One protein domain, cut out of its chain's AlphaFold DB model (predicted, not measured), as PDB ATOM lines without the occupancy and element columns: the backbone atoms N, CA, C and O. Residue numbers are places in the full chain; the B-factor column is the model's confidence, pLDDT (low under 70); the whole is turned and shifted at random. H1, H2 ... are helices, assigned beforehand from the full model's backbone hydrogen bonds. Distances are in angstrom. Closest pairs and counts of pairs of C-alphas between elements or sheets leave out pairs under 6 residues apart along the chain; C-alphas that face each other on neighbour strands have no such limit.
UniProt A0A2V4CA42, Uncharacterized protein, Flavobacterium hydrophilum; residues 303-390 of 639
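Overview. This is residues 303 to 390 of the 639 residues of an uncharacterized protein of Flavobacterium hydrophilum (UniProt A0A2V4CA42). Two long helices, H2 and H3, make a narrow V that closes at the tight turn between them, and the short helix H1 bridges the open part of the V, touching both. A fourth helix, H4, folds back along H3 and packs on it, apart from H1 and H2. The printed part has 88 residues with four named helices, in the order H1, H2, H3, H4, and no named strand; the class is all helix. It is compact, with a radius of gyration of the C-alphas of 13.1 A, and elongated in outline, its C-alphas spanning 42 by 25 by 22 A.

Along the chain. H1 holds residues 307 to 315 and begins with C-alpha 307 at (181.171, 133.525, 122.142); it is 12.1 A from first to last C-alpha. H2, residues 322 to 346, is the longest helix, 35.7 A from first to last C-alpha, and starts with C-alpha 322 at (179.999, 155.616, 131.409). H3, residues 348 to 367, measures 28.5 A. H4, residues 376 to 386, measures 15.3 A and ends with C-alpha 386 at (171.833, 129.010, 111.723).

Arrangement. H3 is the hub, the helix that touches most others, namely H1, H2 and H4. H1 and H3 touch at a steep tilt of 53 degrees and run the same way; their closest C-alphas, of Ser 308 and Ala 357, are 4.3 A apart. H1 and H2 form a helical hairpin at a shallow tilt of 33 degrees, only just short of steep; H2 touches H1 with residues 328 to 332 alone, and the closest C-alphas are those of Ile 314 and Gln 328, at 5.0 A. H2 and H3 form a second helical hairpin, at a shallow tilt of 29 degrees, where residues 339 to 343 of H2 touch residues 349 to 351 of H3; the C-alphas of Glu 343 and Ile 350 come closest, at 5.4 A. H3 and H4 form a third, at a shallow tilt of 34 degrees, only just short of steep, with the C-alphas of Tyr 352 and Ala 386 closest at 4.4 A. H4 is apart from H1 and from H2. In H1, H3 and H4 every O i to N i+4 pair is within hydrogen-bond range; in H2 19 of 21 are.

Size, cuts and confidence. The two C-alphas farthest apart, those of Glu 320 and Ile 390, are 43.0 A apart. The printed part has no cut. The link from H2 to H3, one residue, is tight; those from H1 to H2 and from H3 to H4 are short, and no link is long. The mean pLDDT of the printed part is 92.6, and residues 319 to 320 are under 70.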
ATOM      1  N   GLU A 303     185.177 128.278 116.114       91.50
ATOM      2  CA  GLU A 303     184.096 127.282 116.173       91.50
ATOM      3  C   GLU A 303     183.904 126.770 117.608       91.50
ATOM      4  O   GLU A 303     182.770 126.568 118.032       91.50
ATOM      5  N   ASN A 304     184.994 126.663 118.377       89.69
ATOM      6  CA  ASN A 304     184.980 126.169 119.762       89.69
ATOM      7  C   ASN A 304     185.169 127.265 120.830       89.69
ATOM      8  O   ASN A 304     185.177 126.985 122.030       89.69
ATOM      9  N   ALA A 305     185.371 128.525 120.433       90.62
ATOM     10  CA  ALA A 305     185.528 129.622 121.383       90.62
ATOM     11  C   ALA A 305     184.213 129.995 122.089       90.62
ATOM     12  O   ALA A 305     183.121 129.927 121.528       90.62
ATOM     13  N   SER A 306     184.331 130.491 123.325       89.19
ATOM     14  CA  SER A 306     183.186 130.942 124.123       89.19
ATOM     15  C   SER A 306     182.684 132.319 123.667       89.19
ATOM     16  O   SER A 306     183.052 133.363 124.211       89.19
ATOM     17  N   TRP A 307     181.836 132.320 122.640       95.19
ATOM     18  CA  TRP A 307     181.171 133.525 122.142       95.19
ATOM     19  C   TRP A 307     180.219 134.142 123.166       95.19
ATOM     20  O   TRP A 307     180.137 135.368 123.232       95.19
ATOM     21  N   SER A 308     179.558 133.331 123.999       94.81
ATOM     22  CA  SER A 308     178.654 133.814 125.053       94.81
ATOM     23  C   SER A 308     179.364 134.774 126.007       94.81
ATOM     24  O   SER A 308     178.901 135.897 126.185       94.81
ATOM     25  N   SER A 309     180.557 134.419 126.498       94.12
ATOM     26  CA  SER A 309     181.344 135.296 127.374       94.12
ATOM     27  C   SER A 309     181.741 136.620 126.708       94.12
ATOM     28  O   SER A 309     181.830 137.645 127.384       94.12
ATOM     29  N   LEU A 310     181.975 136.638 125.389       96.38
ATOM     30  CA  LEU A 310     182.209 137.897 124.672       96.38
ATOM     31  C   LEU A 310     180.934 138.741 124.607       96.38
ATOM     32  O   LEU A 310     180.997 139.952 124.814       96.38
ATOM     33  N   LEU A 311     179.797 138.120 124.289       96.38
ATOM     34  CA  LEU A 311     178.517 138.816 124.193       96.38
ATOM     35  C   LEU A 311     178.096 139.391 125.552       96.38
ATOM     36  O   LEU A 311     177.696 140.551 125.613       96.38
ATOM     37  N   GLU A 312     178.278 138.647 126.640       95.00
ATOM     38  CA  GLU A 312     178.071 139.131 128.010       95.00
ATOM     39  C   GLU A 312     178.907 140.385 128.290       95.00
ATOM     40  O   GLU A 312     178.362 141.413 128.687       95.00
ATOM     41  N   LEU A 313     180.211 140.359 127.993       94.50
ATOM     42  CA  LEU A 313     181.109 141.504 128.194       94.50
ATOM     43  C   LEU A 313     180.666 142.770 127.445       94.50
ATOM     44  O   LEU A 313     180.848 143.883 127.950       94.50
ATOM     45  N   ILE A 314     180.132 142.629 126.231       95.12
ATOM     46  CA  ILE A 314     179.806 143.778 125.374       95.12
ATOM     47  C   ILE A 314     178.347 144.232 125.487       95.12
ATOM     48  O   ILE A 314     178.072 145.370 125.114       95.12
ATOM     49  N   TYR A 315     177.432 143.393 125.983       93.94
ATOM     50  CA  TYR A 315     176.014 143.739 126.150       93.94
ATOM     51  C   TYR A 315     175.596 143.956 127.606       93.94
ATOM     52  O   TYR A 315     174.643 144.691 127.834       93.94
ATOM     53  N   PHE A 316     176.275 143.384 128.604       91.88
ATOM     54  CA  PHE A 316     175.900 143.601 130.004       91.88
ATOM     55  C   PHE A 316     176.115 145.071 130.423       91.88
ATOM     56  O   PHE A 316     177.203 145.613 130.206       91.88
ATOM     57  N   PRO A 317     175.113 145.753 131.011       88.06
ATOM     58  CA  PRO A 317     175.206 147.183 131.287       88.06
ATOM     59  C   PRO A 317     176.042 147.496 132.538       88.06
ATOM     60  O   PRO A 317     175.732 147.052 133.642       88.06
ATOM     61  N   PHE A 318     177.043 148.370 132.393       84.00
ATOM     62  CA  PHE A 318     177.830 148.922 133.505       84.00
ATOM     63  C   PHE A 318     177.324 150.322 133.881       84.00
ATOM     64  O   PHE A 318     177.943 151.335 133.558       84.00
ATOM     65  N   ASN A 319     176.167 150.380 134.547       68.38
ATOM     66  CA  ASN A 319     175.409 151.620 134.796       68.38
ATOM     67  C   ASN A 319     176.195 152.728 135.529       68.38
ATOM     68  O   ASN A 319     175.867 153.908 135.392       68.38
ATOM     69  N   GLU A 320     177.232 152.370 136.286       66.19
ATOM     70  CA  GLU A 320     178.049 153.315 137.055       66.19
ATOM     71  C   GLU A 320     179.301 153.808 136.300       66.19
ATOM     72  O   GLU A 320     179.824 154.876 136.628       66.19
ATOM     73  N   ASP A 321     179.741 153.118 135.235       78.44
ATOM     74  CA  ASP A 321     180.939 153.474 134.457       78.44
ATOM     75  C   ASP A 321     180.611 153.800 132.991       78.44
ATOM     76  O   ASP A 321     180.716 152.980 132.074       78.44
ATOM     77  N   LYS A 322     180.290 155.077 132.750       78.94
ATOM     78  CA  LYS A 322     179.999 155.616 131.409       78.94
ATOM     79  C   LYS A 322     181.133 155.418 130.396       78.94
ATOM     80  O   LYS A 322     180.880 155.524 129.195       78.94
ATOM     81  N   LYS A 323     182.379 155.192 130.835       86.19
ATOM     82  CA  LYS A 323     183.494 154.948 129.909       86.19
ATOM     83  C   LYS A 323     183.412 153.545 129.323       86.19
ATOM     84  O   LYS A 323     183.653 153.399 128.129       86.19
ATOM     85  N   ILE A 324     183.035 152.553 130.132       90.19
ATOM     86  CA  ILE A 324     182.840 151.177 129.660       90.19
ATOM     87  C   ILE A 324     181.702 151.142 128.644       90.19
ATOM     88  O   ILE A 324     181.912 150.644 127.543       90.19
ATOM     89  N   SER A 325     180.559 151.776 128.927       87.94
ATOM     90  CA  SER A 325     179.429 151.817 127.983       87.94
ATOM     91  C   SER A 325     179.815 152.387 126.610       87.94
ATOM     92  O   SER A 325     179.442 151.840 125.575       87.94
ATOM     93  N   GLY A 326     180.622 153.455 126.581       87.75
ATOM     94  CA  GLY A 326     181.100 154.041 125.326       87.75
ATOM     95  C   GLY A 326     182.067 153.144 124.541       87.75
ATOM     96  O   GLY A 326     182.099 153.207 123.310       87.75
ATOM     97  N   GLU A 327     182.857 152.308 125.219       93.50
ATOM     98  CA  GLU A 327     183.718 151.314 124.564       93.50
ATOM     99  C   GLU A 327     182.939 150.061 124.141       93.50
ATOM    100  O   GLU A 327     183.218 149.521 123.071       93.50
ATOM    101  N   GLN A 328     181.912 149.650 124.894       94.06
ATOM    102  CA  GLN A 328     181.016 148.549 124.530       94.06
ATOM    103  C   GLN A 328     180.356 148.790 123.169       94.06
ATOM    104  O   GLN A 328     180.427 147.926 122.302       94.06
ATOM    105  N   GLU A 329     179.808 149.982 122.917       91.06
ATOM    106  CA  GLU A 329     179.193 150.311 121.618       91.06
ATOM    107  C   GLU A 329     180.178 150.227 120.440       91.06
ATOM    108  O   GLU A 329     179.813 149.840 119.323       91.06
ATOM    109  N   LYS A 330     181.441 150.620 120.655       94.12
ATOM    110  CA  LYS A 330     182.489 150.501 119.628       94.12
ATOM    111  C   LYS A 330     182.834 149.039 119.394       94.12
ATOM    112  O   LYS A 330     182.951 148.612 118.245       94.12
ATOM    113  N   GLU A 331     182.976 148.288 120.475       95.62
ATOM    114  CA  GLU A 331     183.351 146.887 120.437       95.62
ATOM    115  C   GLU A 331     182.259 146.029 119.793       95.62
ATOM    116  O   GLU A 331     182.563 145.234 118.912       95.62
ATOM    117  N   GLN A 332     180.982 146.276 120.092       94.50
ATOM    118  CA  GLN A 332     179.846 145.642 119.412       94.50
ATOM    119  C   GLN A 332     179.947 145.777 117.884       94.50
ATOM    120  O   GLN A 332     179.778 144.795 117.162       94.50
ATOM    121  N   LYS A 333     180.293 146.964 117.360       93.44
ATOM    122  CA  LYS A 333     180.459 147.182 115.908       93.44
ATOM    123  C   LYS A 333     181.636 146.391 115.329       93.44
ATOM    124  O   LYS A 333     181.511 145.804 114.251       93.44
ATOM    125  N   ILE A 334     182.766 146.373 116.040       94.62
ATOM    126  CA  ILE A 334     183.976 145.634 115.644       94.62
ATOM    127  C   ILE A 334     183.693 144.129 115.629       94.62
ATOM    128  O   ILE A 334     183.968 143.461 114.628       94.62
ATOM    129  N   VAL A 335     183.107 143.606 116.706       93.62
ATOM    130  CA  VAL A 335     182.729 142.198 116.851       93.62
ATOM    131  C   VAL A 335     181.741 141.797 115.765       93.62
ATOM    132  O   VAL A 335     181.967 140.786 115.112       93.62
ATOM    133  N   ASN A 336     180.718 142.603 115.478       92.62
ATOM    134  CA  ASN A 336     179.728 142.252 114.458       92.62
ATOM    135  C   ASN A 336     180.357 142.141 113.053       92.62
ATOM    136  O   ASN A 336     180.071 141.206 112.310       92.62
ATOM    137  N   THR A 337     181.295 143.035 112.715       93.44
ATOM    138  CA  THR A 337     182.066 142.939 111.457       93.44
ATOM    139  C   THR A 337     182.944 141.684 111.432       93.44
ATOM    140  O   THR A 337     183.074 141.021 110.400       93.44
ATOM    141  N   LYS A 338     183.551 141.333 112.570       93.69
ATOM    142  CA  LYS A 338     184.392 140.139 112.706       93.69
ATOM    143  C   LYS A 338     183.580 138.850 112.566       93.69
ATOM    144  O   LYS A 338     184.002 137.961 111.833       93.69
ATOM    145  N   ILE A 339     182.413 138.776 113.202       94.31
ATOM    146  CA  ILE A 339     181.491 137.641 113.089       94.31
ATOM    147  C   ILE A 339     181.065 137.449 111.632       94.31
ATOM    148  O   ILE A 339     181.160 136.342 111.116       94.31
ATOM    149  N   GLN A 340     180.668 138.520 110.936       94.12
ATOM    150  CA  GLN A 340     180.307 138.445 109.514       94.12
ATOM    151  C   GLN A 340     181.454 137.925 108.641       94.12
ATOM    152  O   GLN A 340     181.224 137.190 107.683       94.12
ATOM    153  N   LYS A 341     182.701 138.286 108.967       95.06
ATOM    154  CA  LYS A 341     183.872 137.742 108.279       95.06
ATOM    155  C   LYS A 341     184.028 136.241 108.543       95.06
ATOM    156  O   LYS A 341     184.192 135.492 107.589       95.06
ATOM    157  N   PHE A 342     183.948 135.805 109.798       94.50
ATOM    158  CA  PHE A 342     184.055 134.381 110.127       94.50
ATOM    159  C   PHE A 342     182.930 133.552 109.517       94.50
ATOM    160  O   PHE A 342     183.203 132.487 108.983       94.50
ATOM    161  N   GLU A 343     181.694 134.044 109.531       94.94
ATOM    162  CA  GLU A 343     180.576 133.359 108.883       94.94
ATOM    163  C   GLU A 343     180.779 133.255 107.369       94.94
ATOM    164  O   GLU A 343     180.525 132.204 106.794       94.94
ATOM    165  N   LYS A 344     181.333 134.278 106.711       94.62
ATOM    166  CA  LYS A 344     181.690 134.167 105.290       94.62
ATOM    167  C   LYS A 344     182.748 133.085 105.027       94.62
ATOM    168  O   LYS A 344     182.704 132.441 103.980       94.62
ATOM    169  N   ASP A 345     183.695 132.917 105.946       93.44
ATOM    170  CA  ASP A 345     184.823 131.994 105.792       93.44
ATOM    171  C   ASP A 345     184.470 130.545 106.198       93.44
ATOM    172  O   ASP A 345     185.020 129.602 105.635       93.44
ATOM    173  N   ARG A 346     183.567 130.360 107.172       91.25
ATOM    174  CA  ARG A 346     183.250 129.068 107.823       91.25
ATOM    175  C   ARG A 346     181.784 128.638 107.688       91.25
ATOM    176  O   ARG A 346     181.420 127.537 108.086       91.25
ATOM    177  N   GLY A 347     180.934 129.495 107.136       93.00
ATOM    178  CA  GLY A 347     179.529 129.211 106.874       93.00
ATOM    179  C   GLY A 347     178.675 129.063 108.133       93.00
ATOM    180  O   GLY A 347     178.857 129.754 109.141       93.00
ATOM    181  N   ALA A 348     177.705 128.154 108.046       93.06
ATOM    182  CA  ALA A 348     176.621 128.025 109.014       93.06
ATOM    183  C   ALA A 348     177.058 127.508 110.396       93.06
ATOM    184  O   ALA A 348     176.356 127.768 111.369       93.06
ATOM    185  N   VAL A 349     178.222 126.853 110.507       92.94
ATOM    186  CA  VAL A 349     178.799 126.436 111.800       92.94
ATOM    187  C   VAL A 349     178.975 127.650 112.711       92.94
ATOM    188  O   VAL A 349     178.491 127.668 113.839       92.94
ATOM    189  N   ILE A 350     179.584 128.722 112.191       95.12
ATOM    190  CA  ILE A 350     179.747 129.967 112.946       95.12
ATOM    191  C   ILE A 350     178.398 130.631 113.200       95.12
ATOM    192  O   ILE A 350     178.173 131.125 114.299       95.12
ATOM    193  N   ALA A 351     177.482 130.630 112.228       96.00
ATOM    194  CA  ALA A 351     176.151 131.201 112.440       96.00
ATOM    195  C   ALA A 351     175.426 130.539 113.625       96.00
ATOM    196  O   ALA A 351     174.877 131.250 114.466       96.00
ATOM    197  N   TYR A 352     175.489 129.210 113.728       95.19
ATOM    198  CA  TYR A 352     174.921 128.455 114.843       95.19
ATOM    199  C   TYR A 352     175.592 128.787 116.179       95.19
ATOM    200  O   TYR A 352     174.892 129.134 117.127       95.19
ATOM    201  N   GLN A 353     176.929 128.791 116.249       94.62
ATOM    202  CA  GLN A 353     177.650 129.130 117.488       94.62
ATOM    203  C   GLN A 353     177.312 130.536 118.002       94.62
ATOM    204  O   GLN A 353     177.161 130.761 119.203       94.62
ATOM    205  N   ILE A 354     177.138 131.496 117.091       96.69
ATOM    206  CA  ILE A 354     176.735 132.862 117.439       96.69
ATOM    207  C   ILE A 354     175.277 132.922 117.887       96.69
ATOM    208  O   ILE A 354     174.970 133.627 118.847       96.69
ATOM    209  N   ALA A 355     174.379 132.202 117.217       96.25
ATOM    210  CA  ALA A 355     172.973 132.150 117.600       96.25
ATOM    211  C   ALA A 355     172.797 131.537 119.001       96.25
ATOM    212  O   ALA A 355     172.110 132.119 119.840       96.25
ATOM    213  N   LEU A 356     173.506 130.441 119.286       94.94
ATOM    214  CA  LEU A 356     173.553 129.824 120.611       94.94
ATOM    215  C   LEU A 356     174.121 130.787 121.664       94.94
ATOM    216  O   LEU A 356     173.573 130.921 122.754       94.94
ATOM    217  N   ALA A 357     175.178 131.530 121.327       96.12
ATOM    218  CA  ALA A 357     175.732 132.542 122.221       96.12
ATOM    219  C   ALA A 357     174.731 133.665 122.548       96.12
ATOM    220  O   ALA A 357     174.728 134.154 123.679       96.12
ATOM    221  N   TYR A 358     173.881 134.069 121.598       96.56
ATOM    222  CA  TYR A 358     172.800 135.019 121.869       96.56
ATOM    223  C   TYR A 358     171.704 134.421 122.753       96.56
ATOM    224  O   TYR A 358     171.234 135.123 123.642       96.56
ATOM    225  N   GLN A 359     171.331 133.148 122.579       94.81
ATOM    226  CA  GLN A 359     170.403 132.497 123.511       94.81
ATOM    227  C   GLN A 359     170.978 132.494 124.938       94.81
ATOM    228  O   GLN A 359     170.305 132.922 125.872       94.81
ATOM    229  N   ASN A 360     172.248 132.115 125.098       95.12
ATOM    230  CA  ASN A 360     172.917 132.124 126.401       95.12
ATOM    231  C   ASN A 360     172.979 133.538 127.008       95.12
ATOM    232  O   ASN A 360     172.805 133.702 128.213       95.12
ATOM    233  N   LEU A 361     173.178 134.572 126.181       96.06
ATOM    234  CA  LEU A 361     173.097 135.964 126.624       96.06
ATOM    235  C   LEU A 361     171.685 136.318 127.122       96.06
ATOM    236  O   LEU A 361     171.563 136.978 128.150       96.06
ATOM    237  N   GLU A 362     170.629 135.913 126.409       95.00
ATOM    238  CA  GLU A 362     169.239 136.152 126.828       95.00
ATOM    239  C   GLU A 362     168.967 135.517 128.199       95.00
ATOM    240  O   GLU A 362     168.476 136.182 129.114       95.00
ATOM    241  N   GLU A 363     169.358 134.254 128.373       94.06
ATOM    242  CA  GLU A 363     169.232 133.518 129.634       94.06
ATOM    243  C   GLU A 363     170.024 134.184 130.770       94.06
ATOM    244  O   GLU A 363     169.494 134.386 131.868       94.06
ATOM    245  N   PHE A 364     171.262 134.610 130.501       94.81
ATOM    246  CA  PHE A 364     172.096 135.337 131.457       94.81
ATOM    247  C   PHE A 364     171.464 136.669 131.889       94.81
ATOM    248  O   PHE A 364     171.406 136.966 133.086       94.81
ATOM    249  N   LEU A 365     170.968 137.473 130.945       94.56
ATOM    250  CA  LEU A 365     170.328 138.758 131.244       94.56
ATOM    251  C   LEU A 365     169.035 138.565 132.044       94.56
ATOM    252  O   LEU A 365     168.810 139.297 133.012       94.56
ATOM    253  N   ASN A 366     168.239 137.542 131.716       93.38
ATOM    254  CA  ASN A 366     167.050 137.161 132.479       93.38
ATOM    255  C   ASN A 366     167.410 136.760 133.916       93.38
ATOM    256  O   ASN A 366     166.789 137.240 134.868       93.38
ATOM    257  N   TRP A 367     168.456 135.949 134.098       95.00
ATOM    258  CA  TRP A 367     168.952 135.569 135.424       95.00
ATOM    259  C   TRP A 367     169.434 136.781 136.234       95.00
ATOM    260  O   TRP A 367     169.125 136.907 137.424       95.00
ATOM    261  N   LYS A 368     170.131 137.719 135.585       92.62
ATOM    262  CA  LYS A 368     170.561 138.993 136.181       92.62
ATOM    263  C   LYS A 368     169.434 140.016 136.343       92.62
ATOM    264  O   LYS A 368     169.676 141.062 136.942       92.62
ATOM    265  N   LYS A 369     168.220 139.723 135.863       93.62
ATOM    266  CA  LYS A 369     167.051 140.620 135.878       93.62
ATOM    267  C   LYS A 369     167.328 141.960 135.183       93.62
ATOM    268  O   LYS A 369     166.913 143.016 135.656       93.62
ATOM    269  N   VAL A 370     168.072 141.914 134.079       91.19
ATOM    270  CA  VAL A 370     168.386 143.075 133.241       91.19
ATOM    271  C   VAL A 370     167.416 143.113 132.065       91.19
ATOM    272  O   VAL A 370     167.452 142.253 131.191       91.19
ATOM    273  N   GLU A 371     166.568 144.138 132.022       88.06
ATOM    274  CA  GLU A 371     165.539 144.294 130.991       88.06
ATOM    275  C   GLU A 371     165.961 145.277 129.886       88.06
ATOM    276  O   GLU A 371     166.706 146.225 130.132       88.06
ATOM    277  N   ASN A 372     165.417 145.103 128.676       84.81
ATOM    278  CA  ASN A 372     165.540 146.031 127.536       84.81
ATOM    279  C   ASN A 372     166.963 146.260 126.985       84.81
ATOM    280  O   ASN A 372     167.210 147.265 126.318       84.81
ATOM    281  N   VAL A 373     167.897 145.339 127.239       89.25
ATOM    282  CA  VAL A 373     169.280 145.410 126.724       89.25
ATOM    283  C   VAL A 373     169.556 144.373 125.628       89.25
ATOM    284  O   VAL A 373     170.439 144.568 124.793       89.25
ATOM    285  N   PHE A 374     168.793 143.279 125.601       93.81
ATOM    286  CA  PHE A 374     169.011 142.179 124.669       93.81
ATOM    287  C   PHE A 374     168.774 142.601 123.201       93.81
ATOM    288  O   PHE A 374     167.722 143.166 122.885       93.81
ATOM    289  N   PRO A 375     169.719 142.336 122.275       94.06
ATOM    290  CA  PRO A 375     169.610 142.743 120.874       94.06
ATOM    291  C   PRO A 375     168.741 141.772 120.049       94.06
ATOM    292  O   PRO A 375     169.232 141.133 119.116       94.06
ATOM    293  N   GLU A 376     167.442 141.707 120.356       93.88
ATOM    294  CA  GLU A 376     166.433 140.805 119.757       93.88
ATOM    295  C   GLU A 376     166.574 140.643 118.232       93.88
ATOM    296  O   GLU A 376     166.713 139.536 117.715       93.88
ATOM    297  N   THR A 377     166.600 141.754 117.486       93.81
ATOM    298  CA  THR A 377     166.654 141.712 116.014       93.81
ATOM    299  C   THR A 377     167.943 141.084 115.489       93.81
ATOM    300  O   THR A 377     167.908 140.352 114.504       93.81
ATOM    301  N   LEU A 378     169.084 141.372 116.118       94.38
ATOM    302  CA  LEU A 378     170.370 140.831 115.684       94.38
ATOM    303  C   LEU A 378     170.492 139.352 116.065       94.38
ATOM    304  O   LEU A 378     170.949 138.558 115.246       94.38
ATOM    305  N   ALA A 379     170.056 138.986 117.272       95.50
ATOM    306  CA  ALA A 379     170.009 137.600 117.724       95.50
ATOM    307  C   ALA A 379     169.170 136.737 116.772       95.50
ATOM    308  O   ALA A 379     169.639 135.704 116.291       95.50
ATOM    309  N   PHE A 380     167.976 137.213 116.408       95.69
ATOM    310  CA  PHE A 380     167.093 136.502 115.488       95.69
ATOM    311  C   PHE A 380     167.694 136.351 114.081       95.69
ATOM    312  O   PHE A 380     167.622 135.272 113.502       95.69
ATOM    313  N   GLN A 381     168.372 137.377 113.549       96.06
ATOM    314  CA  GLN A 381     169.073 137.275 112.258       96.06
ATOM    315  C   GLN A 381     170.134 136.164 112.244       96.06
ATOM    316  O   GLN A 381     170.311 135.485 111.231       96.06
ATOM    317  N   TRP A 382     170.860 135.977 113.349       96.69
ATOM    318  CA  TRP A 382     171.833 134.890 113.462       96.69
ATOM    319  C   TRP A 382     171.158 133.528 113.593       96.69
ATOM    320  O   TRP A 382     171.611 132.579 112.957       96.69
ATOM    321  N   ALA A 383     170.045 133.450 114.321       97.06
ATOM    322  CA  ALA A 383     169.233 132.241 114.384       97.06
ATOM    323  C   ALA A 383     168.706 131.829 112.995       97.06
ATOM    324  O   ALA A 383     168.769 130.654 112.641       97.06
ATOM    325  N   GLU A 384     168.271 132.781 112.161       97.06
ATOM    326  CA  GLU A 384     167.843 132.494 110.782       97.06
ATOM    327  C   GLU A 384     168.988 131.951 109.925       97.06
ATOM    328  O   GLU A 384     168.814 130.981 109.189       97.06
ATOM    329  N   LYS A 385     170.189 132.529 110.041       96.19
ATOM    330  CA  LYS A 385     171.374 131.996 109.355       96.19
ATOM    331  C   LYS A 385     171.752 130.597 109.844       96.19
ATOM    332  O   LYS A 385     172.226 129.785 109.049       96.19
ATOM    333  N   ALA A 386     171.539 130.306 111.126       96.38
ATOM    334  CA  ALA A 386     171.833 129.010 111.723       96.38
ATOM    335  C   ALA A 386     170.953 127.876 111.172       96.38
ATOM    336  O   ALA A 386     171.364 126.725 111.256       96.38
ATOM    337  N   LEU A 387     169.804 128.150 110.537       96.69
ATOM    338  CA  LEU A 387     168.976 127.108 109.901       96.69
ATOM    339  C   LEU A 387     169.743 126.279 108.858       96.69
ATOM    340  O   LEU A 387     169.472 125.090 108.677       96.69
ATOM    341  N   ALA A 388     170.733 126.890 108.198       95.19
ATOM    342  CA  ALA A 388     171.596 126.219 107.230       95.19
ATOM    343  C   ALA A 388     172.648 125.294 107.876       95.19
ATOM    344  O   ALA A 388     173.362 124.595 107.159       95.19
ATOM    345  N   TYR A 389     172.779 125.291 109.207       93.88
ATOM    346  CA  TYR A 389     173.750 124.464 109.917       93.88
ATOM    347  C   TYR A 389     173.330 122.999 109.881       93.88
ATOM    348  O   TYR A 389     172.225 122.648 110.292       93.88
ATOM    349  N   ILE A 390     174.212 122.131 109.397       89.12
ATOM    350  CA  ILE A 390     174.027 120.682 109.415       89.12
ATOM    351  C   ILE A 390     175.115 120.124 110.330       89.12
ATOM    352  O   ILE A 390     176.290 120.296 110.010       89.12
TER     353      ILE A 390